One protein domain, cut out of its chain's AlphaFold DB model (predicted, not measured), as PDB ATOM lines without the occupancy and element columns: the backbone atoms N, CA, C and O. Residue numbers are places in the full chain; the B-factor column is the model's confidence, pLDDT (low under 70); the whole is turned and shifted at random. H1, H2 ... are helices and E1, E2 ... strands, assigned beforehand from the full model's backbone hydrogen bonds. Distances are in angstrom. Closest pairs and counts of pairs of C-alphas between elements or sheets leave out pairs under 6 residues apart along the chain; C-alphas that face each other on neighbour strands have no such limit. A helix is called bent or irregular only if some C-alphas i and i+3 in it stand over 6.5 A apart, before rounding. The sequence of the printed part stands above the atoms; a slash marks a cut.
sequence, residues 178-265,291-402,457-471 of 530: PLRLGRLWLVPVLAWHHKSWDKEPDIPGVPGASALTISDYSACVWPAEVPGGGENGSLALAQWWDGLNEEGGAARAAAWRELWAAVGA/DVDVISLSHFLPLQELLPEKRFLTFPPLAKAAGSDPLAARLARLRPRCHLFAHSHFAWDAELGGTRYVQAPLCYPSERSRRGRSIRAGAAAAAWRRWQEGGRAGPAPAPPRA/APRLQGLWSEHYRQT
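Overview. This is residues 178 to 265, 291 to 402 and 457 to 471 of the 530 residues of an uncharacterized protein of Raphidocelis subcapitata (UniProt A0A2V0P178). A twisted slab of six strands has H3 over one face at its E1 and E2 end, while H2 and H5 extend from that end towards a region of long loops that holds the short helices H1 and H4. At the other edge H8 lies beside E5 with H6 next to it, and from there H7 and the stretch 390 to 402 reach far out to one side. The 215 printed residues hold eight named helices and six named strands, in the order E1 E2 H1 H2 H3 E3 H4 H5 E4 E5 E6 H6 H7 H8; the sheet is mixed, ordered E1 E2 E3 E4 E6 E5. The class is mixed, helices and strands, with under half of the residues in named elements. The whole is compact, with a radius of gyration of the C-alphas of 18.9 A and spans of 60 by 45 by 29 A.

Along the chain. E1, residues 179 to 181, begins at C-alpha 179 (-16.456, 7.136, 88.415), and E2, residues 184 to 188, follows. H1 is residues 215 to 219. H2, residues 235 to 247, is 17.9 A long, and H3, residues 250 to 263, is 20.1 A long. E3 is residues 293 to 297, 13.6 A. H4 is residues 316 to 321; it is neither bent nor irregular, but only just, with C-alphas 316 and 319 6.4 A apart. H5, residues 325 to 334, is 14.3 A long and begins at C-alpha 325 (-20.425, -1.681, 110.435). E4 is residues 338 to 340, E5 residues 348 to 352 and E6 residues 355 to 359. H6, residues 365 to 375, is irregular: C-alphas 370 and 373 are 8.8 A apart. H7 is residues 381 to 389, and H8, residues 463 to 470, ends at C-alpha 470 (3.861, -13.299, 110.800).

Arrangement. E1 and E2 form an antiparallel hairpin, with N 181 and O 184 2.8 A apart, within hydrogen-bond range. E2 and E3 are parallel, with N 187 to O 295 at 2.8 A. E3 and E4 are parallel, with N 340 to O 296 at 2.8 A, and with H4 and H5 between them in the chain they make a strand-helix-strand unit, two parallel neighbour strands joined through helices, with a right-handed crossover. E4 and E6 are parallel, with N 339 to O 356 at 2.8 A. E5 and E6 form an antiparallel hairpin, with N 357 to O 350 at 2.8 A. H3 is on one face of the sheet, two layers, at a height over the sheet of 9.4 A; the closest C-alphas of H3 and E1 are those of Ala 255 and Leu 179, 7.3 A apart. H3 touches H2, about perpendicular at 89 degrees, closest at the C-alphas of Ala 253 and Glu 246, 4.5 A. H2 touches H5 with its residues 238 to 242 alone, closest at Gln 239 and Pro 326, C-alphas 6.1 A apart. H5 only grazes the sheet with its residues 331 to 334. H8 is at the sheet's level, the C-alphas of Ser 465 and Trp 348 of E5 being 5.3 A apart, and it touches H6, closest at the C-alphas of Leu 463 and Ser 374, 5.5 A. H1, H4 and H7 touch no helix. Every O i to N i+4 pair is within hydrogen-bond range in H1, H3, H5, H7 and H8; the counts are 7 of 9 in H2, 5 of 7 in H6 and 0 of 2 in H4, where 3 of 3 O i to N i+3 pairs are within range.

Size, cuts and confidence. The C-alphas farthest apart, of Ala 224 and Gly 394, are 61.0 A apart. Residues 266 to 290 and 403 to 456 are not printed, with gaps of 13.3 A and 18.9 A between the C-alphas on either side. The links E2 to H1, H1 to H2 and E3 to H4 are long. The mean pLDDT of the printed part is 86.8; 31 residues are under 70, among them 376 to 385 and 392 to 402.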
ATOM      1  N   PRO A 178     -19.047   7.575  92.500       97.31
ATOM      2  CA  PRO A 178     -18.474   6.562  91.620       97.31
ATOM      3  C   PRO A 178     -18.143   7.107  90.227       97.31
ATOM      4  O   PRO A 178     -18.956   7.787  89.605       97.31
ATOM      5  N   LEU A 179     -16.945   6.788  89.744       91.75
ATOM      6  CA  LEU A 179     -16.456   7.136  88.415       91.75
ATOM      7  C   LEU A 179     -16.107   5.852  87.661       91.75
ATOM      8  O   LEU A 179     -15.287   5.060  88.130       91.75
ATOM      9  N   ARG A 180     -16.685   5.686  86.472       89.94
ATOM     10  CA  ARG A 180     -16.362   4.596  85.553       89.94
ATOM     11  C   ARG A 180     -15.337   5.046  84.515       89.94
ATOM     12  O   ARG A 180     -15.554   6.026  83.811       89.94
ATOM     13  N   LEU A 181     -14.251   4.289  84.393       82.69
ATOM     14  CA  LEU A 181     -13.196   4.430  83.391       82.69
ATOM     15  C   LEU A 181     -13.064   3.097  82.639       82.69
ATOM     16  O   LEU A 181     -12.291   2.214  83.016       82.69
ATOM     17  N   GLY A 182     -13.890   2.913  81.606       81.06
ATOM     18  CA  GLY A 182     -14.003   1.638  80.891       81.06
ATOM     19  C   GLY A 182     -14.516   0.519  81.805       81.06
ATOM     20  O   GLY A 182     -15.665   0.551  82.256       81.06
ATOM     21  N   ARG A 183     -13.655  -0.472  82.077       80.56
ATOM     22  CA  ARG A 183     -13.931  -1.588  83.004       80.56
ATOM     23  C   ARG A 183     -13.611  -1.267  84.467       80.56
ATOM     24  O   ARG A 183     -14.056  -2.000  85.347       80.56
ATOM     25  N   LEU A 184     -12.852  -0.203  84.735       83.44
ATOM     26  CA  LEU A 184     -12.471   0.200  86.086       83.44
ATOM     27  C   LEU A 184     -13.525   1.126  86.695       83.44
ATOM     28  O   LEU A 184     -13.909   2.126  86.095       83.44
ATOM     29  N   TRP A 185     -13.905   0.850  87.933       90.81
ATOM     30  CA  TRP A 185     -14.664   1.746  88.790       90.81
ATOM     31  C   TRP A 185     -13.788   2.283  89.914       90.81
ATOM     32  O   TRP A 185     -13.164   1.517  90.650       90.81
ATOM     33  N   LEU A 186     -13.782   3.605  90.066       91.06
ATOM     34  CA  LEU A 186     -13.211   4.318  91.203       91.06
ATOM     35  C   LEU A 186     -14.358   4.793  92.099       91.06
ATOM     36  O   LEU A 186     -15.208   5.568  91.665       91.06
ATOM     37  N   VAL A 187     -14.404   4.309  93.338       97.25
ATOM     38  CA  VAL A 187     -15.586   4.411  94.205       97.25
ATOM     39  C   VAL A 187     -15.231   5.115  95.519       97.25
ATOM     40  O   VAL A 187     -14.855   4.445  96.484       97.25
ATOM     41  N   PRO A 188     -15.319   6.456  95.590       96.50
ATOM     42  CA  PRO A 188     -15.262   7.164  96.862       96.50
ATOM     43  C   PRO A 188     -16.523   6.879  97.682       96.50
ATOM     44  O   PRO A 188     -17.643   7.040  97.200       96.50
ATOM     45  N   VAL A 189     -16.325   6.459  98.927       97.50
ATOM     46  CA  VAL A 189     -17.375   6.094  99.875       97.50
ATOM     47  C   VAL A 189     -17.401   7.118 101.000       97.50
ATOM     48  O   VAL A 189     -16.418   7.283 101.725       97.50
ATOM     49  N   LEU A 190     -18.539   7.793 101.158       97.56
ATOM     50  CA  LEU A 190     -18.823   8.570 102.358       97.56
ATOM     51  C   LEU A 190     -19.079   7.598 103.503       97.56
ATOM     52  O   LEU A 190     -19.933   6.723 103.399       97.56
ATOM     53  N   ALA A 191     -18.322   7.737 104.580       97.38
ATOM     54  CA  ALA A 191     -18.461   6.897 105.754       97.38
ATOM     55  C   ALA A 191     -18.182   7.715 107.007       97.38
ATOM     56  O   ALA A 191     -17.411   8.672 106.974       97.38
ATOM     57  N   TRP A 192     -18.777   7.287 108.114       98.12
ATOM     58  CA  TRP A 192     -18.501   7.809 109.445       98.12
ATOM     59  C   TRP A 192     -18.334   6.664 110.432       98.12
ATOM     60  O   TRP A 192     -18.732   5.536 110.142       98.12
ATOM     61  N   HIS A 193     -17.731   6.945 111.581       98.12
ATOM     62  CA  HIS A 193     -17.449   5.951 112.608       98.12
ATOM     63  C   HIS A 193     -18.600   5.796 113.617       98.12
ATOM     64  O   HIS A 193     -19.386   6.718 113.828       98.12
ATOM     65  N   HIS A 194     -18.649   4.665 114.328       98.19
ATOM     66  CA  HIS A 194     -19.454   4.527 115.551       98.19
ATOM     67  C   HIS A 194     -18.696   3.763 116.640       98.19
ATOM     68  O   HIS A 194     -17.862   2.906 116.362       98.19
ATOM     69  N   LYS A 195     -18.993   4.058 117.912       97.12
ATOM     70  CA  LYS A 195     -18.218   3.533 119.051       97.12
ATOM     71  C   LYS A 195     -18.363   2.030 119.254       97.12
ATOM     72  O   LYS A 195     -17.436   1.396 119.742       97.12
ATOM     73  N   SER A 196     -19.524   1.474 118.900       96.81
ATOM     74  CA  SER A 196     -19.808   0.040 119.029       96.81
ATOM     75  C   SER A 196     -19.152  -0.803 117.935       96.81
ATOM     76  O   SER A 196     -19.286  -2.022 117.980       96.81
ATOM     77  N   TRP A 197     -18.466  -0.185 116.965       97.56
ATOM     78  CA  TRP A 197     -17.650  -0.891 115.978       97.56
ATOM     79  C   TRP A 197     -16.447  -1.572 116.634       97.56
ATOM     80  O   TRP A 197     -16.074  -2.667 116.236       97.56
ATOM     81  N   ASP A 198     -15.896  -0.970 117.693       97.06
ATOM     82  CA  ASP A 198     -14.849  -1.584 118.503       97.06
ATOM     83  C   ASP A 198     -15.404  -2.784 119.281       97.06
ATOM     84  O   ASP A 198     -16.124  -2.610 120.269       97.06
ATOM     85  N   LYS A 199     -15.060  -3.996 118.838       95.56
ATOM     86  CA  LYS A 199     -15.431  -5.255 119.502       95.56
ATOM     87  C   LYS A 199     -14.341  -5.782 120.441       95.56
ATOM     88  O   LYS A 199     -14.524  -6.821 121.069       95.56
ATOM     89  N   GLU A 200     -13.201  -5.101 120.533       95.31
ATOM     90  CA  GLU A 200     -12.070  -5.520 121.361       95.31
ATOM     91  C   GLU A 200     -12.260  -5.040 122.815       95.31
ATOM     92  O   GLU A 200     -12.852  -3.980 123.042       95.31
ATOM     93  N   PRO A 201     -11.737  -5.751 123.831       95.44
ATOM     94  CA  PRO A 201     -11.857  -5.321 125.224       95.44
ATOM     95  C   PRO A 201     -11.077  -4.034 125.494       95.44
ATOM     96  O   PRO A 201     -10.012  -3.798 124.927       95.44
ATOM     97  N   ASP A 202     -11.599  -3.174 126.364       94.75
ATOM     98  CA  ASP A 202     -10.911  -1.939 126.741       94.75
ATOM     99  C   ASP A 202      -9.681  -2.212 127.615       94.75
ATOM    100  O   ASP A 202      -9.645  -3.156 128.401       94.75
ATOM    101  N   ILE A 203      -8.663  -1.357 127.484       92.81
ATOM    102  CA  ILE A 203      -7.445  -1.454 128.292       92.81
ATOM    103  C   ILE A 203      -7.742  -0.939 129.710       92.81
ATOM    104  O   ILE A 203      -8.109   0.235 129.857       92.81
ATOM    105  N   PRO A 204      -7.547  -1.754 130.766       90.12
ATOM    106  CA  PRO A 204      -7.792  -1.330 132.139       90.12
ATOM    107  C   PRO A 204      -7.032  -0.050 132.513       90.12
ATOM    108  O   PRO A 204      -5.830   0.087 132.277       90.12
ATOM    109  N   GLY A 205      -7.737   0.904 133.124       84.06
ATOM    110  CA  GLY A 205      -7.163   2.181 133.561       84.06
ATOM    111  C   GLY A 205      -6.964   3.225 132.453       84.06
ATOM    112  O   GLY A 205      -6.430   4.300 132.731       84.06
ATOM    113  N   VAL A 206      -7.396   2.951 131.218       84.75
ATOM    114  CA  VAL A 206      -7.448   3.946 130.138       84.75
ATOM    115  C   VAL A 206      -8.847   4.568 130.084       84.75
ATOM    116  O   VAL A 206      -9.828   3.829 130.021       84.75
ATOM    117  N   PRO A 207      -8.978   5.911 130.093       83.06
ATOM    118  CA  PRO A 207     -10.278   6.554 129.935       83.06
ATOM    119  C   PRO A 207     -10.958   6.148 128.626       83.06
ATOM    120  O   PRO A 207     -10.312   6.105 127.578       83.06
ATOM    121  N   GLY A 208     -12.267   5.900 128.688       86.69
ATOM    122  CA  GLY A 208     -13.076   5.570 127.519       86.69
ATOM    123  C   GLY A 208     -13.204   6.716 126.505       86.69
ATOM    124  O   GLY A 208     -12.695   7.831 126.680       86.69
ATOM    125  N   ALA A 209     -13.920   6.438 125.416       90.44
ATOM    126  CA  ALA A 209     -14.237   7.436 124.400       90.44
ATOM    127  C   ALA A 209     -15.246   8.467 124.939       90.44
ATOM    128  O   ALA A 209     -16.324   8.115 125.411       90.44
ATOM    129  N   SER A 210     -14.883   9.745 124.871       90.12
ATOM    130  CA  SER A 210     -15.670  10.894 125.333       90.12
ATOM    131  C   SER A 210     -15.264  12.145 124.551       90.12
ATOM    132  O   SER A 210     -14.271  12.113 123.826       90.12
ATOM    133  N   ALA A 211     -15.986  13.258 124.708       87.88
ATOM    134  CA  ALA A 211     -15.638  14.530 124.059       87.88
ATOM    135  C   ALA A 211     -14.250  15.077 124.451       87.88
ATOM    136  O   ALA A 211     -13.675  15.878 123.717       87.88
ATOM    137  N   LEU A 212     -13.696  14.605 125.577       83.75
ATOM    138  CA  LEU A 212     -12.346  14.935 126.043       83.75
ATOM    139  C   LEU A 212     -11.252  14.082 125.387       83.75
ATOM    140  O   LEU A 212     -10.088  14.470 125.393       83.75
ATOM    141  N   THR A 213     -11.594  12.898 124.874       84.56
ATOM    142  CA  THR A 213     -10.620  11.962 124.290       84.56
ATOM    143  C   THR A 213     -10.728  11.890 122.774       84.56
ATOM    144  O   THR A 213      -9.708  11.814 122.097       84.56
ATOM    145  N   ILE A 214     -11.940  11.964 122.226       90.44
ATOM    146  CA  ILE A 214     -12.211  11.912 120.791       90.44
ATOM    147  C   ILE A 214     -12.550  13.314 120.302       90.44
ATOM    148  O   ILE A 214     -13.582  13.882 120.652       90.44
ATOM    149  N   SER A 215     -11.678  13.858 119.453       90.31
ATOM    150  CA  SER A 215     -11.844  15.200 118.883       90.31
ATOM    151  C   SER A 215     -13.144  15.367 118.102       90.31
ATOM    152  O   SER A 215     -13.713  16.450 118.117       90.31
ATOM    153  N   ASP A 216     -13.620  14.320 117.433       92.81
ATOM    154  CA  ASP A 216     -14.821  14.393 116.595       92.81
ATOM    155  C   ASP A 216     -16.069  14.738 117.418       92.81
ATOM    156  O   ASP A 216     -16.918  15.501 116.970       92.81
ATOM    157  N   TYR A 217     -16.134  14.257 118.661       94.06
ATOM    158  CA  TYR A 217     -17.255  14.483 119.578       94.06
ATOM    159  C   TYR A 217     -17.351  15.921 120.097       94.06
ATOM    160  O   TYR A 217     -18.420  16.342 120.522       94.06
ATOM    161  N   SER A 218     -16.246  16.669 120.103       90.69
ATOM    162  CA  SER A 218     -16.229  18.084 120.502       90.69
ATOM    163  C   SER A 218     -16.131  19.038 119.314       90.69
ATOM    164  O   SER A 218     -16.519  20.197 119.424       90.69
ATOM    165  N   ALA A 219     -15.606  18.577 118.178       91.69
ATOM    166  CA  ALA A 219     -15.395  19.405 116.997       91.69
ATOM    167  C   ALA A 219     -16.602  19.435 116.050       91.69
ATOM    168  O   ALA A 219     -16.758  20.408 115.305       91.69
ATOM    169  N   CYS A 220     -17.426  18.386 116.046       95.62
ATOM    170  CA  CYS A 220     -18.637  18.326 115.239       95.62
ATOM    171  C   CYS A 220     -19.838  18.905 115.992       95.62
ATOM    172  O   CYS A 220     -19.987  18.717 117.195       95.62
ATOM    173  N   VAL A 221     -20.719  19.567 115.250       95.44
ATOM    174  CA  VAL A 221     -22.022  20.034 115.726       95.44
ATOM    175  C   VAL A 221     -23.033  19.554 114.704       95.44
ATOM    176  O   VAL A 221     -23.057  20.059 113.587       95.44
ATOM    177  N   TRP A 222     -23.822  18.546 115.047       96.12
ATOM    178  CA  TRP A 222     -24.827  17.995 114.142       96.12
ATOM    179  C   TRP A 222     -26.187  18.645 114.412       96.12
ATOM    180  O   TRP A 222     -26.539  18.826 115.580       96.12
ATOM    181  N   PRO A 223     -26.949  19.003 113.368       95.50
ATOM    182  CA  PRO A 223     -28.294  19.531 113.547       95.50
ATOM    183  C   PRO A 223     -29.243  18.417 114.029       95.50
ATOM    184  O   PRO A 223     -28.964  17.229 113.842       95.50
ATOM    185  N   ALA A 224     -30.343  18.787 114.691       94.06
ATOM    186  CA  ALA A 224     -31.229  17.841 115.382       94.06
ATOM    187  C   ALA A 224     -31.900  16.832 114.433       94.06
ATOM    188  O   ALA A 224     -32.265  15.733 114.841       94.06
ATOM    189  N   GLU A 225     -32.036  17.203 113.164       95.00
ATOM    190  CA  GLU A 225     -32.620  16.400 112.096       95.00
ATOM    191  C   GLU A 225     -31.689  15.272 111.637       95.00
ATOM    192  O   GLU A 225     -32.148  14.327 110.997       95.00
ATOM    193  N   VAL A 226     -30.388  15.349 111.947       96.56
ATOM    194  CA  VAL A 226     -29.423  14.300 111.602       96.56
ATOM    195  C   VAL A 226     -29.527  13.159 112.622       96.56
ATOM    196  O   VAL A 226     -29.211  13.357 113.803       96.56
ATOM    197  N   PRO A 227     -29.914  11.940 112.194       97.44
ATOM    198  CA  PRO A 227     -30.042  10.796 113.089       97.44
ATOM    199  C   PRO A 227     -28.747  10.517 113.854       97.44
ATOM    200  O   PRO A 227     -27.666  10.435 113.272       97.44
ATOM    201  N   GLY A 228     -28.851  10.369 115.175       96.06
ATOM    202  CA  GLY A 228     -27.699  10.104 116.040       96.06
ATOM    203  C   GLY A 228     -26.733  11.280 116.225       96.06
ATOM    204  O   GLY A 228     -25.717  11.111 116.895       96.06
ATOM    205  N   GLY A 229     -27.028  12.466 115.679       94.44
ATOM    206  CA  GLY A 229     -26.158  13.642 115.767       94.44
ATOM    207  C   GLY A 229     -25.936  14.166 117.194       94.44
ATOM    208  O   GLY A 229     -24.870  14.698 117.495       94.44
ATOM    209  N   GLY A 230     -26.908  13.960 118.090       92.81
ATOM    210  CA  GLY A 230     -26.810  14.315 119.512       92.81
ATOM    211  C   GLY A 230     -26.028  13.315 120.373       92.81
ATOM    212  O   GLY A 230     -25.882  13.524 121.575       92.81
ATOM    213  N   GLU A 231     -25.535  12.218 119.790       94.38
ATOM    214  CA  GLU A 231     -24.913  11.118 120.521       94.38
ATOM    215  C   GLU A 231     -23.478  10.845 120.060       94.38
ATOM    216  O   GLU A 231     -23.193  10.528 118.903       94.38
ATOM    217  N   ASN A 232     -22.552  10.851 121.017       94.44
ATOM    218  CA  ASN A 232     -21.156  10.524 120.760       94.44
ATOM    219  C   ASN A 232     -20.990   9.077 120.275       94.44
ATOM    220  O   ASN A 232     -21.227   8.115 121.019       94.44
ATOM    221  N   GLY A 233     -20.528   8.942 119.030       95.19
ATOM    222  CA  GLY A 233     -20.223   7.663 118.394       95.19
ATOM    223  C   GLY A 233     -21.464   6.851 118.036       95.19
ATOM    224  O   GLY A 233     -21.418   5.627 118.154       95.19
ATOM    225  N   SER A 234     -22.557   7.515 117.654       97.50
ATOM    226  CA  SER A 234     -23.820   6.869 117.293       97.50
ATOM    227  C   SER A 234     -23.720   6.007 116.032       97.50
ATOM    228  O   SER A 234     -23.165   6.429 115.017       97.50
ATOM    229  N   LEU A 235     -24.318   4.812 116.074       98.50
ATOM    230  CA  LEU A 235     -24.506   3.972 114.886       98.50
ATOM    231  C   LEU A 235     -25.454   4.638 113.879       98.50
ATOM    232  O   LEU A 235     -25.213   4.549 112.678       98.50
ATOM    233  N   ALA A 236     -26.482   5.347 114.355       98.56
ATOM    234  CA  ALA A 236     -27.438   6.033 113.488       98.56
ATOM    235  C   ALA A 236     -26.762   7.128 112.646       98.56
ATOM    236  O   ALA A 236     -27.059   7.262 111.462       98.56
ATOM    237  N   LEU A 237     -25.778   7.838 113.214       98.44
ATOM    238  CA  LEU A 237     -24.987   8.824 112.472       98.44
ATOM    239  C   LEU A 237     -24.124   8.162 111.387       98.44
ATOM    240  O   LEU A 237     -24.024   8.676 110.273       98.44
ATOM    241  N   ALA A 238     -23.526   7.004 111.689       98.44
ATOM    242  CA  ALA A 238     -22.771   6.229 110.705       98.44
ATOM    243  C   ALA A 238     -23.659   5.706 109.564       98.44
ATOM    244  O   ALA A 238     -23.248   5.748 108.406       98.44
ATOM    245  N   GLN A 239     -24.880   5.265 109.875       98.56
ATOM    246  CA  GLN A 239     -25.875   4.851 108.880       98.56
ATOM    247  C   GLN A 239     -26.348   6.027 108.020       98.56
ATOM    248  O   GLN A 239     -26.463   5.881 106.807       98.56
ATOM    249  N   TRP A 240     -26.566   7.201 108.621       98.00
ATOM    250  CA  TRP A 240     -26.929   8.407 107.880       98.00
ATOM    251  C   TRP A 240     -25.841   8.798 106.870       98.00
ATOM    252  O   TRP A 240     -26.139   8.994 105.695       98.00
ATOM    253  N   TRP A 241     -24.568   8.815 107.287       97.69
ATOM    254  CA  TRP A 241     -23.434   9.051 106.382       97.69
ATOM    255  C   TRP A 241     -23.342   8.022 105.252       97.69
ATOM    256  O   TRP A 241     -23.054   8.390 104.114       97.69
ATOM    257  N   ASP A 242     -23.581   6.746 105.557       98.25
ATOM    258  CA  ASP A 242     -23.602   5.690 104.547       98.25
ATOM    259  C   ASP A 242     -24.721   5.920 103.515       98.25
ATOM    260  O   ASP A 242     -24.466   5.824 102.311       98.25
ATOM    261  N   GLY A 243     -25.915   6.321 103.969       97.69
ATOM    262  CA  GLY A 243     -27.062   6.658 103.122       97.69
ATOM    263  C   GLY A 243     -26.798   7.821 102.161       97.69
ATOM    264  O   GLY A 243     -27.221   7.773 101.004       97.69
ATOM    265  N   LEU A 244     -25.986   8.813 102.557       96.75
ATOM    266  CA  LEU A 244     -25.593   9.929 101.680       96.75
ATOM    267  C   LEU A 244     -24.893   9.479 100.393       96.75
ATOM    268  O   LEU A 244     -24.869  10.233  99.420       96.75
ATOM    269  N   ASN A 245     -24.321   8.272 100.346       97.56
ATOM    270  CA  ASN A 245     -23.791   7.728  99.101       97.56
ATOM    271  C   ASN A 245     -24.887   7.588  98.040       97.56
ATOM    272  O   ASN A 245     -24.651   7.936  96.893       97.56
ATOM    273  N   GLU A 246     -26.087   7.151  98.406       95.44
ATOM    274  CA  GLU A 246     -27.170   6.863  97.456       95.44
ATOM    275  C   GLU A 246     -28.253   7.949  97.445       95.44
ATOM    276  O   GLU A 246     -28.993   8.059  96.472       95.44
ATOM    277  N   GLU A 247     -28.288   8.801  98.471       91.38
ATOM    278  CA  GLU A 247     -29.324   9.824  98.665       91.38
ATOM    279  C   GLU A 247     -28.774  11.263  98.636       91.38
ATOM    280  O   GLU A 247     -29.535  12.222  98.542       91.38
ATOM    281  N   GLY A 248     -27.447  11.450  98.644       81.81
ATOM    282  CA  GLY A 248     -26.779  12.759  98.721       81.81
ATOM    283  C   GLY A 248     -26.787  13.595  97.432       81.81
ATOM    284  O   GLY A 248     -25.841  14.344  97.191       81.81
ATOM    285  N   GLY A 249     -27.803  13.434  96.578       90.81
ATOM    286  CA  GLY A 249     -28.004  14.184  95.332       90.81
ATOM    287  C   GLY A 249     -28.225  13.297  94.102       90.81
ATOM    288  O   GLY A 249     -27.673  12.204  93.992       90.81
ATOM    289  N   ALA A 250     -29.007  13.784  93.132       91.06
ATOM    290  CA  ALA A 250     -29.467  12.988  91.987       91.06
ATOM    291  C   ALA A 250     -28.327  12.404  91.128       91.06
ATOM    292  O   ALA A 250     -28.375  11.229  90.760       91.06
ATOM    293  N   ALA A 251     -27.284  13.192  90.842       92.00
ATOM    294  CA  ALA A 251     -26.135  12.734  90.055       92.00
ATOM    295  C   ALA A 251     -25.336  11.641  90.785       92.00
ATOM    296  O   ALA A 251     -24.988  10.615  90.199       92.00
ATOM    297  N   ARG A 252     -25.107  11.825  92.091       94.88
ATOM    298  CA  ARG A 252     -24.452  10.836  92.954       94.88
ATOM    299  C   ARG A 252     -25.271   9.541  93.022       94.88
ATOM    300  O   ARG A 252     -24.722   8.466  92.793       94.88
ATOM    301  N   ALA A 253     -26.577   9.650  93.257       95.38
ATOM    302  CA  ALA A 253     -27.504   8.523  93.300       95.38
ATOM    303  C   ALA A 253     -27.528   7.735  91.979       95.38
ATOM    304  O   ALA A 253     -27.571   6.505  91.972       95.38
ATOM    305  N   ALA A 254     -27.491   8.431  90.838       96.12
ATOM    306  CA  ALA A 254     -27.411   7.798  89.524       96.12
ATOM    307  C   ALA A 254     -26.104   7.007  89.345       96.12
ATOM    308  O   ALA A 254     -26.160   5.844  88.946       96.12
ATOM    309  N   ALA A 255     -24.959   7.590  89.716       96.12
ATOM    310  CA  ALA A 255     -23.659   6.922  89.634       96.12
ATOM    311  C   ALA A 255     -23.593   5.650  90.503       96.12
ATOM    312  O   ALA A 255     -23.068   4.626  90.070       96.12
ATOM    313  N   TRP A 256     -24.168   5.680  91.709       96.69
ATOM    314  CA  TRP A 256     -24.256   4.492  92.564       96.69
ATOM    315  C   TRP A 256     -25.191   3.418  92.012       96.69
ATOM    316  O   TRP A 256     -24.842   2.240  92.052       96.69
ATOM    317  N   ARG A 257     -26.346   3.792  91.449       95.62
ATOM    318  CA  ARG A 257     -27.241   2.831  90.784       95.62
ATOM    319  C   ARG A 257     -26.561   2.148  89.598       95.62
ATOM    320  O   ARG A 257     -26.692   0.935  89.458       95.62
ATOM    321  N   GLU A 258     -25.814   2.896  88.783       95.19
ATOM    322  CA  GLU A 258     -25.039   2.322  87.675       95.19
ATOM    323  C   GLU A 258     -23.960   1.357  88.189       95.19
ATOM    324  O   GLU A 258     -23.862   0.230  87.701       95.19
ATOM    325  N   LEU A 259     -23.200   1.753  89.217       95.38
ATOM    326  CA  LEU A 259     -22.211   0.881  89.850       95.38
ATOM    327  C   LEU A 259     -22.856  -0.414  90.358       95.38
ATOM    328  O   LEU A 259     -22.329  -1.495  90.102       95.38
ATOM    329  N   TRP A 260     -23.999  -0.326  91.047       94.44
ATOM    330  CA  TRP A 260     -24.710  -1.498  91.561       94.44
ATOM    331  C   TRP A 260     -25.199  -2.434  90.460       94.44
ATOM    332  O   TRP A 260     -25.119  -3.651  90.624       94.44
ATOM    333  N   ALA A 261     -25.654  -1.883  89.335       92.12
ATOM    334  CA  ALA A 261     -25.988  -2.675  88.159       92.12
ATOM    335  C   ALA A 261     -24.745  -3.374  87.580       92.12
ATOM    336  O   ALA A 261     -24.819  -4.546  87.216       92.12
ATOM    337  N   ALA A 262     -23.593  -2.695  87.556       89.94
ATOM    338  CA  ALA A 262     -22.346  -3.225  87.006       89.94
ATOM    339  C   ALA A 262     -21.689  -4.315  87.877       89.94
ATOM    340  O   ALA A 262     -21.149  -5.281  87.341       89.94
ATOM    341  N   VAL A 263     -21.723  -4.194  89.212       88.62
ATOM    342  CA  VAL A 263     -21.150  -5.220  90.112       88.62
ATOM    343  C   VAL A 263     -22.059  -6.442  90.291       88.62
ATOM    344  O   VAL A 263     -21.588  -7.481  90.762       88.62
ATOM    345  N   GLY A 264     -23.331  -6.326  89.894       78.38
ATOM    346  CA  GLY A 264     -24.357  -7.352  90.056       78.38
ATOM    347  C   GLY A 264     -24.904  -7.443  91.484       78.38
ATOM    348  O   GLY A 264     -24.328  -6.926  92.446       78.38
ATOM    349  N   ALA A 265     -26.045  -8.119  91.642       58.69
ATOM    350  CA  ALA A 265     -26.553  -8.458  92.967       58.69
ATOM    351  C   ALA A 265     -25.540  -9.361  93.700       58.69
ATOM    352  O   ALA A 265     -24.890 -10.189  93.050       58.69
ATOM    353  N   ASP A 291     -16.951  -8.685  85.219       73.12
ATOM    354  CA  ASP A 291     -16.697  -7.880  84.025       73.12
ATOM    355  C   ASP A 291     -16.048  -6.522  84.361       73.12
ATOM    356  O   ASP A 291     -15.401  -5.900  83.520       73.12
ATOM    357  N   VAL A 292     -16.113  -6.105  85.630       84.25
ATOM    358  CA  VAL A 292     -15.558  -4.840  86.120       84.25
ATOM    359  C   VAL A 292     -14.538  -5.020  87.245       84.25
ATOM    360  O   VAL A 292     -14.684  -5.889  88.110       84.25
ATOM    361  N   ASP A 293     -13.547  -4.131  87.264       84.31
ATOM    362  CA  ASP A 293     -12.620  -3.940  88.377       84.31
ATOM    363  C   ASP A 293     -13.109  -2.793  89.259       84.31
ATOM    364  O   ASP A 293     -13.526  -1.752  88.761       84.31
ATOM    365  N   VAL A 294     -13.041  -2.961  90.579       90.69
ATOM    366  CA  VAL A 294     -13.469  -1.933  91.536       90.69
ATOM    367  C   VAL A 294     -12.310  -1.585  92.460       90.69
ATOM    368  O   VAL A 294     -11.807  -2.447  93.189       90.69
ATOM    369  N   ILE A 295     -11.929  -0.308  92.454       92.06
ATOM    370  CA  ILE A 295     -11.119   0.332  93.489       92.06
ATOM    371  C   ILE A 295     -12.047   1.238  94.280       92.06
ATOM    372  O   ILE A 295     -12.666   2.141  93.724       92.06
ATOM    373  N   SER A 296     -12.138   1.017  95.583       95.50
ATOM    374  CA  SER A 296     -12.916   1.888  96.469       95.50
ATOM    375  C   SER A 296     -12.004   2.654  97.414       95.50
ATOM    376  O   SER A 296     -10.863   2.249  97.628       95.50
ATOM    377  N   LEU A 297     -12.489   3.762  97.965       96.00
ATOM    378  CA  LEU A 297     -11.785   4.498  99.004       96.00
ATOM    379  C   LEU A 297     -12.745   5.071 100.044       96.00
ATOM    380  O   LEU A 297     -13.804   5.579  99.685       96.00
ATOM    381  N   SER A 298     -12.361   5.037 101.312       96.56
ATOM    382  CA  SER A 298     -13.025   5.754 102.405       96.56
ATOM    383  C   SER A 298     -11.988   6.423 103.295       96.56
ATOM    384  O   SER A 298     -10.810   6.080 103.273       96.56
ATOM    385  N   HIS A 299     -12.403   7.393 104.108       95.06
ATOM    386  CA  HIS A 299     -11.501   7.922 105.132       95.06
ATOM    387  C   HIS A 299     -11.316   6.930 106.287       95.06
ATOM    388  O   HIS A 299     -10.195   6.681 106.717       95.06
ATOM    389  N   PHE A 300     -12.412   6.341 106.765       97.00
ATOM    390  CA  PHE A 300     -12.428   5.421 107.906       97.00
ATOM    391  C   PHE A 300     -12.099   3.979 107.512       97.00
ATOM    392  O   PHE A 300     -12.180   3.605 106.339       97.00
ATOM    393  N   LEU A 301     -11.737   3.175 108.512       97.50
ATOM    394  CA  LEU A 301     -11.375   1.772 108.370       97.50
ATOM    395  C   LEU A 301     -12.637   0.923 108.168       97.50
ATOM    396  O   LEU A 301     -13.587   1.046 108.943       97.50
ATOM    397  N   PRO A 302     -12.641   0.009 107.187       95.88
ATOM    398  CA  PRO A 302     -13.772  -0.889 106.987       95.88
ATOM    399  C   PRO A 302     -13.754  -2.120 107.894       95.88
ATOM    400  O   PRO A 302     -14.795  -2.731 108.095       95.88
ATOM    401  N   LEU A 303     -12.588  -2.511 108.411       96.88
ATOM    402  CA  LEU A 303     -12.390  -3.732 109.195       96.88
ATOM    403  C   LEU A 303     -11.502  -3.440 110.404       96.88
ATOM    404  O   LEU A 303     -10.526  -2.692 110.290       96.88
ATOM    405  N   GLN A 304     -11.829  -4.026 111.556       95.00
ATOM    406  CA  GLN A 304     -11.080  -3.796 112.794       95.00
ATOM    407  C   GLN A 304      -9.678  -4.424 112.731       95.00
ATOM    408  O   GLN A 304      -8.732  -3.916 113.327       95.00
ATOM    409  N   GLU A 305      -9.506  -5.465 111.916       95.31
ATOM    410  CA  GLU A 305      -8.237  -6.129 111.609       95.31
ATOM    411  C   GLU A 305      -7.211  -5.219 110.923       95.31
ATOM    412  O   GLU A 305      -6.025  -5.544 110.905       95.31
ATOM    413  N   LEU A 306      -7.652  -4.082 110.377       95.69
ATOM    414  CA  LEU A 306      -6.800  -3.069 109.750       95.69
ATOM    415  C   LEU A 306      -6.276  -2.025 110.749       95.69
ATOM    416  O   LEU A 306      -5.653  -1.040 110.350       95.69
ATOM    417  N   LEU A 307      -6.536  -2.224 112.043       95.50
ATOM    418  CA  LEU A 307      -6.031  -1.404 113.136       95.50
ATOM    419  C   LEU A 307      -5.104  -2.245 114.034       95.50
ATOM    420  O   LEU A 307      -5.430  -3.401 114.343       95.50
ATOM    421  N   PRO A 308      -3.964  -1.695 114.502       95.31
ATOM    422  CA  PRO A 308      -3.175  -2.363 115.527       95.31
ATOM    423  C   PRO A 308      -3.998  -2.600 116.793       95.31
ATOM    424  O   PRO A 308      -4.845  -1.786 117.160       95.31
ATOM    425  N   GLU A 309      -3.711  -3.701 117.478       95.81
ATOM    426  CA  GLU A 309      -4.329  -4.029 118.763       95.81
ATOM    427  C   GLU A 309      -4.146  -2.893 119.771       95.81
ATOM    428  O   GLU A 309      -3.074  -2.284 119.870       95.81
ATOM    429  N   LYS A 310      -5.176  -2.650 120.585       95.06
ATOM    430  CA  LYS A 310      -5.193  -1.549 121.557       95.06
ATOM    431  C   LYS A 310      -3.988  -1.524 122.500       95.06
ATOM    432  O   LYS A 310      -3.522  -0.436 122.839       95.06
ATOM    433  N   ARG A 311      -3.425  -2.684 122.865       93.75
ATOM    434  CA  ARG A 311      -2.219  -2.782 123.712       93.75
ATOM    435  C   ARG A 311      -0.957  -2.159 123.106       93.75
ATOM    436  O   ARG A 311      -0.019  -1.847 123.839       93.75
ATOM    437  N   PHE A 312      -0.932  -1.959 121.789       93.06
ATOM    438  CA  PHE A 312       0.177  -1.337 121.065       93.06
ATOM    439  C   PHE A 312      -0.020   0.164 120.823       93.06
ATOM    440  O   PHE A 312       0.900   0.836 120.349       93.06
ATOM    441  N   LEU A 313      -1.196   0.707 121.148       90.44
ATOM    442  CA  LEU A 313      -1.553   2.089 120.853       90.44
ATOM    443  C   LEU A 313      -1.239   3.017 122.029       90.44
ATOM    444  O   LEU A 313      -1.628   2.778 123.169       90.44
ATOM    445  N   THR A 314      -0.635   4.172 121.735       86.25
ATOM    446  CA  THR A 314      -0.535   5.283 122.700       86.25
ATOM    447  C   THR A 314      -1.884   5.958 122.960       86.25
ATOM    448  O   THR A 314      -2.025   6.695 123.938       86.25
ATOM    449  N   PHE A 315      -2.876   5.687 122.106       88.50
ATOM    450  CA  PHE A 315      -4.251   6.156 122.222       88.50
ATOM    451  C   PHE A 315      -5.264   5.030 121.895       88.50
ATOM    452  O   PHE A 315      -5.824   5.001 120.801       88.50
ATOM    453  N   PRO A 316      -5.516   4.092 122.833       92.12
ATOM    454  CA  PRO A 316      -6.463   2.985 122.644       92.12
ATOM    455  C   PRO A 316      -7.903   3.380 122.271       92.12
ATOM    456  O   PRO A 316      -8.504   2.662 121.472       92.12
ATOM    457  N   PRO A 317      -8.477   4.505 122.760       91.69
ATOM    458  CA  PRO A 317      -9.833   4.906 122.379       91.69
ATOM    459  C   PRO A 317     -10.029   5.180 120.881       91.69
ATOM    460  O   PRO A 317     -11.177   5.245 120.445       91.69
ATOM    461  N   LEU A 318      -8.948   5.289 120.091       92.94
ATOM    462  CA  LEU A 318      -8.996   5.401 118.629       92.94
ATOM    463  C   LEU A 318      -9.910   4.351 117.988       92.94
ATOM    464  O   LEU A 318     -10.659   4.684 117.077       92.94
ATOM    465  N   ALA A 319      -9.895   3.109 118.483       95.31
ATOM    466  CA  ALA A 319     -10.718   2.027 117.938       95.31
ATOM    467  C   ALA A 319     -12.221   2.368 117.928       95.31
ATOM    468  O   ALA A 319     -12.936   1.964 117.019       95.31
ATOM    469  N   LYS A 320     -12.695   3.189 118.875       96.31
ATOM    470  CA  LYS A 320     -14.101   3.629 118.966       96.31
ATOM    471  C   LYS A 320     -14.443   4.792 118.022       96.31
ATOM    472  O   LYS A 320     -15.589   5.245 117.984       96.31
ATOM    473  N   ALA A 321     -13.460   5.294 117.277       96.38
ATOM    474  CA  ALA A 321     -13.633   6.355 116.294       96.38
ATOM    475  C   ALA A 321     -13.050   6.044 114.907       96.38
ATOM    476  O   ALA A 321     -13.004   6.924 114.057       96.38
ATOM    477  N   ALA A 322     -12.647   4.795 114.660       96.56
ATOM    478  CA  ALA A 322     -11.858   4.455 113.482       96.56
ATOM    479  C   ALA A 322     -12.650   3.867 112.308       96.56
ATOM    480  O   ALA A 322     -12.168   3.954 111.180       96.56
ATOM    481  N   GLY A 323     -13.829   3.285 112.535       97.44
ATOM    482  CA  GLY A 323     -14.551   2.526 111.513       97.44
ATOM    483  C   GLY A 323     -16.027   2.316 111.826       97.44
ATOM    484  O   GLY A 323     -16.544   2.835 112.825       97.44
ATOM    485  N   SER A 324     -16.717   1.590 110.943       98.19
ATOM    486  CA  SER A 324     -18.152   1.340 111.080       98.19
ATOM    487  C   SER A 324     -18.672   0.087 110.371       98.19
ATOM    488  O   SER A 324     -18.182  -0.315 109.315       98.19
ATOM    489  N   ASP A 325     -19.718  -0.506 110.954       98.38
ATOM    490  CA  ASP A 325     -20.425  -1.681 110.435       98.38
ATOM    491  C   ASP A 325     -21.124  -1.390 109.076       98.38
ATOM    492  O   ASP A 325     -21.008  -2.221 108.171       98.38
ATOM    493  N   PRO A 326     -21.776  -0.221 108.843       98.56
ATOM    494  CA  PRO A 326     -22.308   0.144 107.524       98.56
ATOM    495  C   PRO A 326     -21.254   0.169 106.407       98.56
ATOM    496  O   PRO A 326     -21.482  -0.395 105.334       98.56
ATOM    497  N   LEU A 327     -20.069   0.740 106.670       98.44
ATOM    498  CA  LEU A 327     -18.968   0.749 105.703       98.44
ATOM    499  C   LEU A 327     -18.527  -0.682 105.362       98.44
ATOM    500  O   LEU A 327     -18.384  -1.020 104.185       98.44
ATOM    501  N   ALA A 328     -18.360  -1.537 106.376       97.94
ATOM    502  CA  ALA A 328     -18.006  -2.942 106.184       97.94
ATOM    503  C   ALA A 328     -19.032  -3.670 105.297       97.94
ATOM    504  O   ALA A 328     -18.655  -4.338 104.329       97.94
ATOM    505  N   ALA A 329     -20.328  -3.492 105.570       97.62
ATOM    506  CA  ALA A 329     -21.412  -4.093 104.795       97.62
ATOM    507  C   ALA A 329     -21.423  -3.611 103.332       97.62
ATOM    508  O   ALA A 329     -21.554  -4.420 102.405       97.62
ATOM    509  N   ARG A 330     -21.213  -2.307 103.101       96.81
ATOM    510  CA  ARG A 330     -21.111  -1.737 101.750       96.81
ATOM    511  C   ARG A 330     -19.939  -2.334 100.976       96.81
ATOM    512  O   ARG A 330     -20.108  -2.730  99.820       96.81
ATOM    513  N   LEU A 331     -18.765  -2.451 101.597       96.75
ATOM    514  CA  LEU A 331     -17.603  -3.063 100.948       96.75
ATOM    515  C   LEU A 331     -17.777  -4.563 100.714       96.75
ATOM    516  O   LEU A 331     -17.349  -5.054  99.671       96.75
ATOM    517  N   ALA A 332     -18.441  -5.283 101.620       95.19
ATOM    518  CA  ALA A 332     -18.760  -6.697 101.432       95.19
ATOM    519  C   ALA A 332     -19.643  -6.923 100.193       95.19
ATOM    520  O   ALA A 332     -19.465  -7.911  99.482       95.19
ATOM    521  N   ARG A 333     -20.545  -5.982  99.882       94.12
ATOM    522  CA  ARG A 333     -21.335  -6.002  98.641       94.12
ATOM    523  C   ARG A 333     -20.493  -5.623  97.417       94.12
ATOM    524  O   ARG A 333     -20.550  -6.317  96.403       94.12
ATOM    525  N   LEU A 334     -19.682  -4.566  97.512       94.44
ATOM    526  CA  LEU A 334     -18.810  -4.123  96.415       94.44
ATOM    527  C   LEU A 334     -17.751  -5.173  96.045       94.44
ATOM    528  O   LEU A 334     -17.435  -5.326  94.867       94.44
ATOM    529  N   ARG A 335     -17.217  -5.910  97.030       93.75
ATOM    530  CA  ARG A 335     -16.035  -6.794  96.940       93.75
ATOM    531  C   ARG A 335     -14.937  -6.176  96.059       93.75
ATOM    532  O   ARG A 335     -14.640  -6.713  94.986       93.75
ATOM    533  N   PRO A 336     -14.418  -4.997  96.437       93.69
ATOM    534  CA  PRO A 336     -13.419  -4.314  95.637       93.69
ATOM    535  C   PRO A 336     -12.151  -5.167  95.529       93.69
ATOM    536  O   PRO A 336     -11.782  -5.868  96.463       93.69
ATOM    537  N   ARG A 337     -11.446  -5.088  94.399       90.38
ATOM    538  CA  ARG A 337     -10.108  -5.697  94.292       90.38
ATOM    539  C   ARG A 337      -9.123  -4.981  95.216       90.38
ATOM    540  O   ARG A 337      -8.241  -5.615  95.790       90.38
ATOM    541  N   CYS A 338      -9.300  -3.668  95.367       91.75
ATOM    542  CA  CYS A 338      -8.524  -2.837  96.272       91.75
ATOM    543  C   CYS A 338      -9.413  -1.802  96.977       91.75
ATOM    544  O   CYS A 338     -10.234  -1.137  96.339       91.75
ATOM    545  N   HIS A 339      -9.240  -1.645  98.283       96.06
ATOM    546  CA  HIS A 339      -9.863  -0.595  99.073       96.06
ATOM    547  C   HIS A 339      -8.799   0.283  99.736       96.06
ATOM    548  O   HIS A 339      -7.927  -0.211 100.454       96.06
ATOM    549  N   LEU A 340      -8.881   1.588  99.498       93.12
ATOM    550  CA  LEU A 340      -8.000   2.584 100.094       93.12
ATOM    551  C   LEU A 340      -8.653   3.181 101.330       93.12
ATOM    552  O   LEU A 340      -9.807   3.593 101.278       93.12
ATOM    553  N   PHE A 341      -7.910   3.265 102.422       93.81
ATOM    554  CA  PHE A 341      -8.417   3.833 103.664       93.81
ATOM    555  C   PHE A 341      -7.390   4.749 104.333       93.81
ATOM    556  O   PHE A 341      -6.232   4.818 103.911       93.81
ATOM    557  N   ALA A 342      -7.827   5.510 105.337       87.44
ATOM    558  CA  ALA A 342      -7.013   6.498 106.033       87.44
ATOM    559  C   ALA A 342      -7.344   6.535 107.540       87.44
ATOM    560  O   ALA A 342      -7.523   5.500 108.173       87.44
ATOM    561  N   HIS A 343      -7.387   7.731 108.131       89.62
ATOM    562  CA  HIS A 343      -7.739   8.002 109.528       89.62
ATOM    563  C   HIS A 343      -6.733   7.526 110.596       89.62
ATOM    564  O   HIS A 343      -6.309   8.333 111.418       89.62
ATOM    565  N   SER A 344      -6.294   6.263 110.596       89.81
ATOM    566  CA  SER A 344      -5.510   5.697 111.714       89.81
ATOM    567  C   SER A 344      -4.045   6.146 111.780       89.81
ATOM    568  O   SER A 344      -3.374   5.919 112.785       89.81
ATOM    569  N   HIS A 345      -3.534   6.754 110.706       89.06
ATOM    570  CA  HIS A 345      -2.137   7.174 110.560       89.06
ATOM    571  C   HIS A 345      -1.110   6.027 110.632       89.06
ATOM    572  O   HIS A 345       0.073   6.283 110.807       89.06
ATOM    573  N   PHE A 346      -1.515   4.772 110.425       87.69
ATOM    574  CA  PHE A 346      -0.608   3.633 110.246       87.69
ATOM    575  C   PHE A 346      -0.482   3.248 108.771       87.69
ATOM    576  O   PHE A 346      -1.478   3.200 108.057       87.69
ATOM    577  N   ALA A 347       0.727   2.974 108.288       85.94
ATOM    578  CA  ALA A 347       0.882   2.406 106.955       85.94
ATOM    579  C   ALA A 347       0.417   0.951 106.954       85.94
ATOM    580  O   ALA A 347       0.811   0.160 107.816       85.94
ATOM    581  N   TRP A 348      -0.391   0.611 105.957       89.62
ATOM    582  CA  TRP A 348      -0.998  -0.702 105.834       89.62
ATOM    583  C   TRP A 348      -1.065  -1.128 104.376       89.62
ATOM    584  O   TRP A 348      -1.469  -0.351 103.515       89.62
ATOM    585  N   ASP A 349      -0.700  -2.372 104.097       90.81
ATOM    586  CA  ASP A 349      -1.030  -3.041 102.841       90.81
ATOM    587  C   ASP A 349      -1.223  -4.522 103.154       90.81
ATOM    588  O   ASP A 349      -0.255  -5.198 103.499       90.81
ATOM    589  N   ALA A 350      -2.458  -5.018 103.123       91.31
ATOM    590  CA  ALA A 350      -2.797  -6.397 103.477       91.31
ATOM    591  C   ALA A 350      -3.950  -6.924 102.620       91.31
ATOM    592  O   ALA A 350      -4.779  -6.151 102.157       91.31
ATOM    593  N   GLU A 351      -4.027  -8.240 102.442       92.81
ATOM    594  CA  GLU A 351      -5.155  -8.888 101.770       92.81
ATOM    595  C   GLU A 351      -6.017  -9.614 102.801       92.81
ATOM    596  O   GLU A 351      -5.515 -10.455 103.546       92.81
ATOM    597  N   LEU A 352      -7.304  -9.272 102.857       93.12
ATOM    598  CA  LEU A 352      -8.290  -9.882 103.747       93.12
ATOM    599  C   LEU A 352      -9.559 -10.164 102.939       93.12
ATOM    600  O   LEU A 352     -10.039  -9.301 102.206       93.12
ATOM    601  N   GLY A 353     -10.094 -11.385 103.022       90.56
ATOM    602  CA  GLY A 353     -11.331 -11.753 102.317       90.56
ATOM    603  C   GLY A 353     -11.280 -11.559 100.791       90.56
ATOM    604  O   GLY A 353     -12.299 -11.245 100.180       90.56
ATOM    605  N   GLY A 354     -10.097 -11.691 100.177       90.81
ATOM    606  CA  GLY A 354      -9.880 -11.475  98.739       90.81
ATOM    607  C   GLY A 354      -9.893 -10.005  98.293       90.81
ATOM    608  O   GLY A 354      -9.929  -9.737  97.093       90.81
ATOM    609  N   THR A 355      -9.887  -9.057  99.236       94.00
ATOM    610  CA  THR A 355      -9.732  -7.618  98.986       94.00
ATOM    611  C   THR A 355      -8.365  -7.163  99.487       94.00
ATOM    612  O   THR A 355      -7.998  -7.442 100.632       94.00
ATOM    613  N   ARG A 356      -7.614  -6.422  98.664       93.12
ATOM    614  CA  ARG A 356      -6.402  -5.721  99.109       93.12
ATOM    615  C   ARG A 356      -6.785  -4.407  99.790       93.12
ATOM    616  O   ARG A 356      -7.472  -3.585  99.199       93.12
ATOM    617  N   TYR A 357      -6.318  -4.180 101.006       94.25
ATOM    618  CA  TYR A 357      -6.544  -2.963 101.779       94.25
ATOM    619  C   TYR A 357      -5.249  -2.175 101.884       94.25
ATOM    620  O   TYR A 357      -4.256  -2.709 102.381       94.25
ATOM    621  N   VAL A 358      -5.260  -0.913 101.449       89.62
ATOM    622  CA  VAL A 358      -4.072  -0.053 101.448       89.62
ATOM    623  C   VAL A 358      -4.335   1.262 102.172       89.62
ATOM    624  O   VAL A 358      -5.264   1.993 101.846       89.62
ATOM    625  N   GLN A 359      -3.448   1.600 103.102       88.44
ATOM    626  CA  GLN A 359      -3.354   2.907 103.731       88.44
ATOM    627  C   GLN A 359      -1.910   3.407 103.613       88.44
ATOM    628  O   GLN A 359      -0.981   2.815 104.164       88.44
ATOM    629  N   ALA A 360      -1.721   4.522 102.906       80.19
ATOM    630  CA  ALA A 360      -0.434   5.201 102.733       80.19
ATOM    631  C   ALA A 360      -0.550   6.647 103.251       80.19
ATOM    632  O   ALA A 360      -0.720   7.580 102.463       80.19
ATOM    633  N   PRO A 361      -0.554   6.846 104.581       76.75
ATOM    634  CA  PRO A 361      -0.920   8.120 105.173       76.75
ATOM    635  C   PRO A 361       0.262   9.099 105.143       76.75
ATOM    636  O   PRO A 361       1.400   8.741 105.434       76.75
ATOM    637  N   LEU A 362      -0.007  10.369 104.821       72.25
ATOM    638  CA  LEU A 362       1.015  11.424 104.883       72.25
ATOM    639  C   LEU A 362       1.318  11.852 106.330       72.25
ATOM    640  O   LEU A 362       2.457  12.211 106.645       72.25
ATOM    641  N   CYS A 363       0.298  11.796 107.195       71.50
ATOM    642  CA  CYS A 363       0.342  12.142 108.620       71.50
ATOM    643  C   CYS A 363       0.768  13.596 108.911       71.50
ATOM    644  O   CYS A 363       1.091  14.379 108.011       71.50
ATOM    645  N   TYR A 364       0.776  13.977 110.187       68.12
ATOM    646  CA  TYR A 364       1.342  15.252 110.623       68.12
ATOM    647  C   TYR A 364       2.880  15.233 110.541       68.12
ATOM    648  O   TYR A 364       3.498  14.174 110.689       68.12
ATOM    649  N   PRO A 365       3.542  16.394 110.353       67.06
ATOM    650  CA  PRO A 365       5.005  16.464 110.349       67.06
ATOM    651  C   PRO A 365       5.652  15.875 111.606       67.06
ATOM    652  O   PRO A 365       6.617  15.123 111.497       67.06
ATOM    653  N   SER A 366       5.092  16.151 112.789       69.06
ATOM    654  CA  SER A 366       5.584  15.616 114.065       69.06
ATOM    655  C   SER A 366       5.545  14.085 114.106       69.06
ATOM    656  O   SER A 366       6.482  13.445 114.582       69.06
ATOM    657  N   GLU A 367       4.501  13.476 113.542       70.56
ATOM    658  CA  GLU A 367       4.380  12.023 113.440       70.56
ATOM    659  C   GLU A 367       5.392  11.435 112.463       70.56
ATOM    660  O   GLU A 367       5.961  10.385 112.753       70.56
ATOM    661  N   ARG A 368       5.673  12.112 111.342       69.44
ATOM    662  CA  ARG A 368       6.734  11.691 110.413       69.44
ATOM    663  C   ARG A 368       8.110  11.709 111.054       69.44
ATOM    664  O   ARG A 368       8.865  10.759 110.849       69.44
ATOM    665  N   SER A 369       8.397  12.715 111.873       68.19
ATOM    666  CA  SER A 369       9.659  12.804 112.607       68.19
ATOM    667  C   SER A 369       9.799  11.714 113.674       68.19
ATOM    668  O   SER A 369      10.888  11.187 113.867       68.19
ATOM    669  N   ARG A 370       8.706  11.346 114.359       67.38
ATOM    670  CA  ARG A 370       8.738  10.404 115.497       67.38
ATOM    671  C   ARG A 370       8.507   8.942 115.114       67.38
ATOM    672  O   ARG A 370       9.014   8.040 115.770       67.38
ATOM    673  N   ARG A 371       7.681   8.696 114.097       71.31
ATOM    674  CA  ARG A 371       7.092   7.383 113.784       71.31
ATOM    675  C   ARG A 371       7.185   7.020 112.303       71.31
ATOM    676  O   ARG A 371       6.432   6.161 111.841       71.31
ATOM    677  N   GLY A 372       8.122   7.630 111.571       65.75
ATOM    678  CA  GLY A 372       8.253   7.520 110.115       65.75
ATOM    679  C   GLY A 372       8.167   6.093 109.563       65.75
ATOM    680  O   GLY A 372       7.523   5.878 108.543       65.75
ATOM    681  N   ARG A 373       8.726   5.092 110.253       67.12
ATOM    682  CA  ARG A 373       8.675   3.692 109.792       67.12
ATOM    683  C   ARG A 373       7.269   3.078 109.870       67.12
ATOM    684  O   ARG A 373       6.909   2.277 109.022       67.12
ATOM    685  N   SER A 374       6.459   3.458 110.860       72.69
ATOM    686  CA  SER A 374       5.111   2.890 111.066       72.69
ATOM    687  C   SER A 374       4.031   3.505 110.175       72.69
ATOM    688  O   SER A 374       2.916   2.991 110.119       72.69
ATOM    689  N   ILE A 375       4.359   4.602 109.492       72.19
ATOM    690  CA  ILE A 375       3.418   5.407 108.706       72.19
ATOM    691  C   ILE A 375       3.817   5.504 107.225       72.19
ATOM    692  O   ILE A 375       3.118   6.131 106.440       72.19
ATOM    693  N   ARG A 376       4.939   4.887 106.829       69.12
ATOM    694  CA  ARG A 376       5.410   4.818 105.440       69.12
ATOM    695  C   ARG A 376       5.168   3.427 104.868       69.12
ATOM    696  O   ARG A 376       5.350   2.429 105.561       69.12
ATOM    697  N   ALA A 377       4.793   3.387 103.595       67.56
ATOM    698  CA  ALA A 377       4.669   2.161 102.826       67.56
ATOM    699  C   ALA A 377       5.914   1.976 101.938       67.56
ATOM    700  O   ALA A 377       6.375   2.922 101.300       67.56
ATOM    701  N   GLY A 378       6.475   0.770 101.904       58.94
ATOM    702  CA  GLY A 378       7.648   0.421 101.111       58.94
ATOM    703  C   GLY A 378       7.281  -0.201  99.767       58.94
ATOM    704  O   GLY A 378       6.784  -1.315  99.725       58.94
ATOM    705  N   ALA A 379       7.543   0.510  98.677       58.06
ATOM    706  CA  ALA A 379       7.975  -0.002  97.372       58.06
ATOM    707  C   ALA A 379       8.360   1.217  96.535       58.06
ATOM    708  O   ALA A 379       7.614   2.199  96.506       58.06
ATOM    709  N   ALA A 380       9.519   1.203  95.870       55.94
ATOM    710  CA  ALA A 380       9.906   2.348  95.062       55.94
ATOM    711  C   ALA A 380       8.989   2.430  93.837       55.94
ATOM    712  O   ALA A 380       9.240   1.786  92.824       55.94
ATOM    713  N   ALA A 381       7.938   3.255  93.906       53.19
ATOM    714  CA  ALA A 381       7.109   3.610  92.754       53.19
ATOM    715  C   ALA A 381       7.982   4.023  91.554       53.19
ATOM    716  O   ALA A 381       7.639   3.743  90.412       53.19
ATOM    717  N   ALA A 382       9.159   4.603  91.818       55.53
ATOM    718  CA  ALA A 382      10.199   4.865  90.831       55.53
ATOM    719  C   ALA A 382      10.811   3.592  90.210       55.53
ATOM    720  O   ALA A 382      11.010   3.558  89.005       55.53
ATOM    721  N   ALA A 383      11.098   2.541  90.984       63.97
ATOM    722  CA  ALA A 383      11.582   1.263  90.450       63.97
ATOM    723  C   ALA A 383      10.515   0.568  89.594       63.97
ATOM    724  O   ALA A 383      10.824   0.100  88.502       63.97
ATOM    725  N   TRP A 384       9.257   0.577  90.042       66.06
ATOM    726  CA  TRP A 384       8.147   0.045  89.250       66.06
ATOM    727  C   TRP A 384       7.916   0.847  87.962       66.06
ATOM    728  O   TRP A 384       7.784   0.261  86.891       66.06
ATOM    729  N   ARG A 385       7.928   2.187  88.035       65.06
ATOM    730  CA  ARG A 385       7.843   3.057  86.848       65.06
ATOM    731  C   ARG A 385       8.991   2.805  85.879       65.06
ATOM    732  O   ARG A 385       8.721   2.585  84.709       65.06
ATOM    733  N   ARG A 386      10.237   2.730  86.362       70.19
ATOM    734  CA  ARG A 386      11.407   2.419  85.523       70.19
ATOM    735  C   ARG A 386      11.277   1.070  84.821       70.19
ATOM    736  O   ARG A 386      11.594   0.979  83.643       70.19
ATOM    737  N   TRP A 387      10.786   0.038  85.510       73.12
ATOM    738  CA  TRP A 387      10.519  -1.258  84.879       73.12
ATOM    739  C   TRP A 387       9.442  -1.149  83.788       73.12
ATOM    740  O   TRP A 387       9.602  -1.705  82.703       73.12
ATOM    741  N   GLN A 388       8.378  -0.376  84.025       68.00
ATOM    742  CA  GLN A 388       7.341  -0.143  83.016       68.00
ATOM    743  C   GLN A 388       7.808   0.693  81.817       68.00
ATOM    744  O   GLN A 388       7.390   0.406  80.694       68.00
ATOM    745  N   GLU A 389       8.618   1.726  82.056       73.44
ATOM    746  CA  GLU A 389       9.202   2.617  81.045       73.44
ATOM    747  C   GLU A 389      10.271   1.889  80.221       73.44
ATOM    748  O   GLU A 389      10.332   2.056  79.008       73.44
ATOM    749  N   GLY A 390      11.041   0.993  80.847       76.69
ATOM    750  CA  GLY A 390      12.009   0.106  80.196       76.69
ATOM    751  C   GLY A 390      11.386  -1.072  79.438       76.69
ATOM    752  O   GLY A 390      12.043  -2.091  79.247       76.69
ATOM    753  N   GLY A 391      10.109  -0.984  79.057       72.00
ATOM    754  CA  GLY A 391       9.433  -2.013  78.262       72.00
ATOM    755  C   GLY A 391       9.170  -3.329  78.997       72.00
ATOM    756  O   GLY A 391       8.950  -4.340  78.337       72.00
ATOM    757  N   ARG A 392       9.172  -3.336  80.340       69.81
ATOM    758  CA  ARG A 392       9.001  -4.543  81.173       69.81
ATOM    759  C   ARG A 392      10.092  -5.596  80.942       69.81
ATOM    760  O   ARG A 392       9.845  -6.791  81.076       69.81
ATOM    761  N   ALA A 393      11.298  -5.160  80.578       61.53
ATOM    762  CA  ALA A 393      12.433  -6.055  80.413       61.53
ATOM    763  C   ALA A 393      12.806  -6.706  81.760       61.53
ATOM    764  O   ALA A 393      13.138  -6.017  82.726       61.53
ATOM    765  N   GLY A 394      12.761  -8.039  81.816       67.75
ATOM    766  CA  GLY A 394      13.079  -8.816  83.017       67.75
ATOM    767  C   GLY A 394      11.938  -8.902  84.046       67.75
ATOM    768  O   GLY A 394      10.849  -8.362  83.832       67.75
ATOM    769  N   PRO A 395      12.157  -9.616  85.166       61.31
ATOM    770  CA  PRO A 395      11.138  -9.809  86.191       61.31
ATOM    771  C   PRO A 395      10.760  -8.481  86.853       61.31
ATOM    772  O   PRO A 395      11.604  -7.611  87.073       61.31
ATOM    773  N   ALA A 396       9.476  -8.342  87.182       63.16
ATOM    774  CA  ALA A 396       8.951  -7.170  87.867       63.16
ATOM    775  C   ALA A 396       9.716  -6.923  89.187       63.16
ATOM    776  O   ALA A 396      10.058  -7.889  89.880       63.16
ATOM    777  N   PRO A 397      10.005  -5.661  89.556       64.06
ATOM    778  CA  PRO A 397      10.824  -5.378  90.724       64.06
ATOM    779  C   PRO A 397      10.139  -5.890  91.990       64.06
ATOM    780  O   PRO A 397       8.960  -5.621  92.239       64.06
ATOM    781  N   ALA A 398      10.900  -6.639  92.788       57.16
ATOM    782  CA  ALA A 398      10.435  -7.155  94.063       57.16
ATOM    783  C   ALA A 398      10.151  -5.999  95.040       57.16
ATOM    784  O   ALA A 398      10.818  -4.959  94.979       57.16
ATOM    785  N   PRO A 399       9.183  -6.158  95.960       55.22
ATOM    786  CA  PRO A 399       9.018  -5.202  97.043       55.22
ATOM    787  C   PRO A 399      10.304  -5.159  97.896       55.22
ATOM    788  O   PRO A 399      10.907  -6.215  98.116       55.22
ATOM    789  N   PRO A 400      10.730  -3.970  98.367       53.62
ATOM    790  CA  PRO A 400      11.948  -3.807  99.169       53.62
ATOM    791  C   PRO A 400      11.847  -4.670 100.421       53.62
ATOM    792  O   PRO A 400      10.788  -4.697 101.017       53.62
ATOM    793  N   ARG A 401      12.874  -5.407 100.827       53.25
ATOM    794  CA  ARG A 401      12.840  -6.263 102.021       53.25
ATOM    795  C   ARG A 401      13.097  -5.447 103.288       53.25
ATOM    796  O   ARG A 401      13.746  -4.404 103.266       53.25
ATOM    797  N   ALA A 402      12.603  -5.948 104.420       44.88
ATOM    798  CA  ALA A 402      12.945  -5.397 105.725       44.88
ATOM    799  C   ALA A 402      14.466  -5.493 105.934       44.88
ATOM    800  O   ALA A 402      15.001  -6.594 106.046       44.88
ATOM    801  N   ALA A 457      -0.220  -3.022  90.666       72.44
ATOM    802  CA  ALA A 457       1.130  -2.808  91.157       72.44
ATOM    803  C   ALA A 457       1.429  -3.784  92.314       72.44
ATOM    804  O   ALA A 457       0.500  -4.174  93.039       72.44
ATOM    805  N   PRO A 458       2.705  -4.143  92.545       72.50
ATOM    806  CA  PRO A 458       3.094  -5.014  93.642       72.50
ATOM    807  C   PRO A 458       2.616  -4.510  95.002       72.50
ATOM    808  O   PRO A 458       2.272  -3.336  95.195       72.50
ATOM    809  N   ARG A 459       2.620  -5.423  95.971       76.44
ATOM    810  CA  ARG A 459       2.303  -5.106  97.360       76.44
ATOM    811  C   ARG A 459       3.303  -4.089  97.917       76.44
ATOM    812  O   ARG A 459       4.510  -4.246  97.744       76.44
ATOM    813  N   LEU A 460       2.797  -3.077  98.610       78.44
ATOM    814  CA  LEU A 460       3.592  -2.169  99.422       78.44
ATOM    815  C   LEU A 460       3.889  -2.824 100.781       78.44
ATOM    816  O   LEU A 460       3.217  -3.762 101.203       78.44
ATOM    817  N   GLN A 461       4.881  -2.319 101.502       75.88
ATOM    818  CA  GLN A 461       5.231  -2.824 102.829       75.88
ATOM    819  C   GLN A 461       4.951  -1.799 103.921       75.88
ATOM    820  O   GLN A 461       5.640  -0.791 104.014       75.88
ATOM    821  N   GLY A 462       3.956  -2.061 104.768       79.00
ATOM    822  CA  GLY A 462       3.754  -1.339 106.024       79.00
ATOM    823  C   GLY A 462       4.207  -2.188 107.211       79.00
ATOM    824  O   GLY A 462       3.901  -3.381 107.252       79.00
ATOM    825  N   LEU A 463       4.893  -1.585 108.190       82.19
ATOM    826  CA  LEU A 463       5.415  -2.310 109.360       82.19
ATOM    827  C   LEU A 463       4.342  -3.125 110.092       82.19
ATOM    828  O   LEU A 463       4.559  -4.297 110.382       82.19
ATOM    829  N   TRP A 464       3.181  -2.527 110.372       89.38
ATOM    830  CA  TRP A 464       2.107  -3.216 111.090       89.38
ATOM    831  C   TRP A 464       1.503  -4.354 110.270       89.38
ATOM    832  O   TRP A 464       1.317  -5.455 110.783       89.38
ATOM    833  N   SER A 465       1.271  -4.130 108.975       89.31
ATOM    834  CA  SER A 465       0.795  -5.186 108.079       89.31
ATOM    835  C   SER A 465       1.810  -6.321 107.872       89.31
ATOM    836  O   SER A 465       1.405  -7.447 107.591       89.31
ATOM    837  N   GLU A 466       3.116  -6.058 108.010       86.69
ATOM    838  CA  GLU A 466       4.153  -7.099 108.002       86.69
ATOM    839  C   GLU A 466       4.166  -7.877 109.317       86.69
ATOM    840  O   GLU A 466       4.150  -9.106 109.306       86.69
ATOM    841  N   HIS A 467       4.105  -7.168 110.446       88.44
ATOM    842  CA  HIS A 467       4.006  -7.777 111.767       88.44
ATOM    843  C   HIS A 467       2.832  -8.763 111.838       88.44
ATOM    844  O   HIS A 467       3.037  -9.925 112.186       88.44
ATOM    845  N   TYR A 468       1.634  -8.350 111.414       92.56
ATOM    846  CA  TYR A 468       0.438  -9.201 111.438       92.56
ATOM    847  C   TYR A 468       0.382 -10.276 110.348       92.56
ATOM    848  O   TYR A 468      -0.496 -11.133 110.368       92.56
ATOM    849  N   ARG A 469       1.328 -10.275 109.404       89.44
ATOM    850  CA  ARG A 469       1.502 -11.398 108.472       89.44
ATOM    851  C   ARG A 469       2.154 -12.593 109.161       89.44
ATOM    852  O   ARG A 469       1.880 -13.734 108.809       89.44
ATOM    853  N   GLN A 470       3.046 -12.308 110.101       90.12
ATOM    854  CA  GLN A 470       3.861 -13.299 110.800       90.12
ATOM    855  C   GLN A 470       3.336 -13.563 112.217       90.12
ATOM    856  O   GLN A 470       3.633 -14.597 112.807       90.12
ATOM    857  N   THR A 471       2.531 -12.641 112.746       92.50
ATOM    858  CA  THR A 471       2.000 -12.668 114.109       92.50
ATOM    859  C   THR A 471       0.482 -12.686 114.061       92.50
ATOM    860  O   THR A 471      -0.145 -11.804 113.472       92.50
TER     861      THR A 471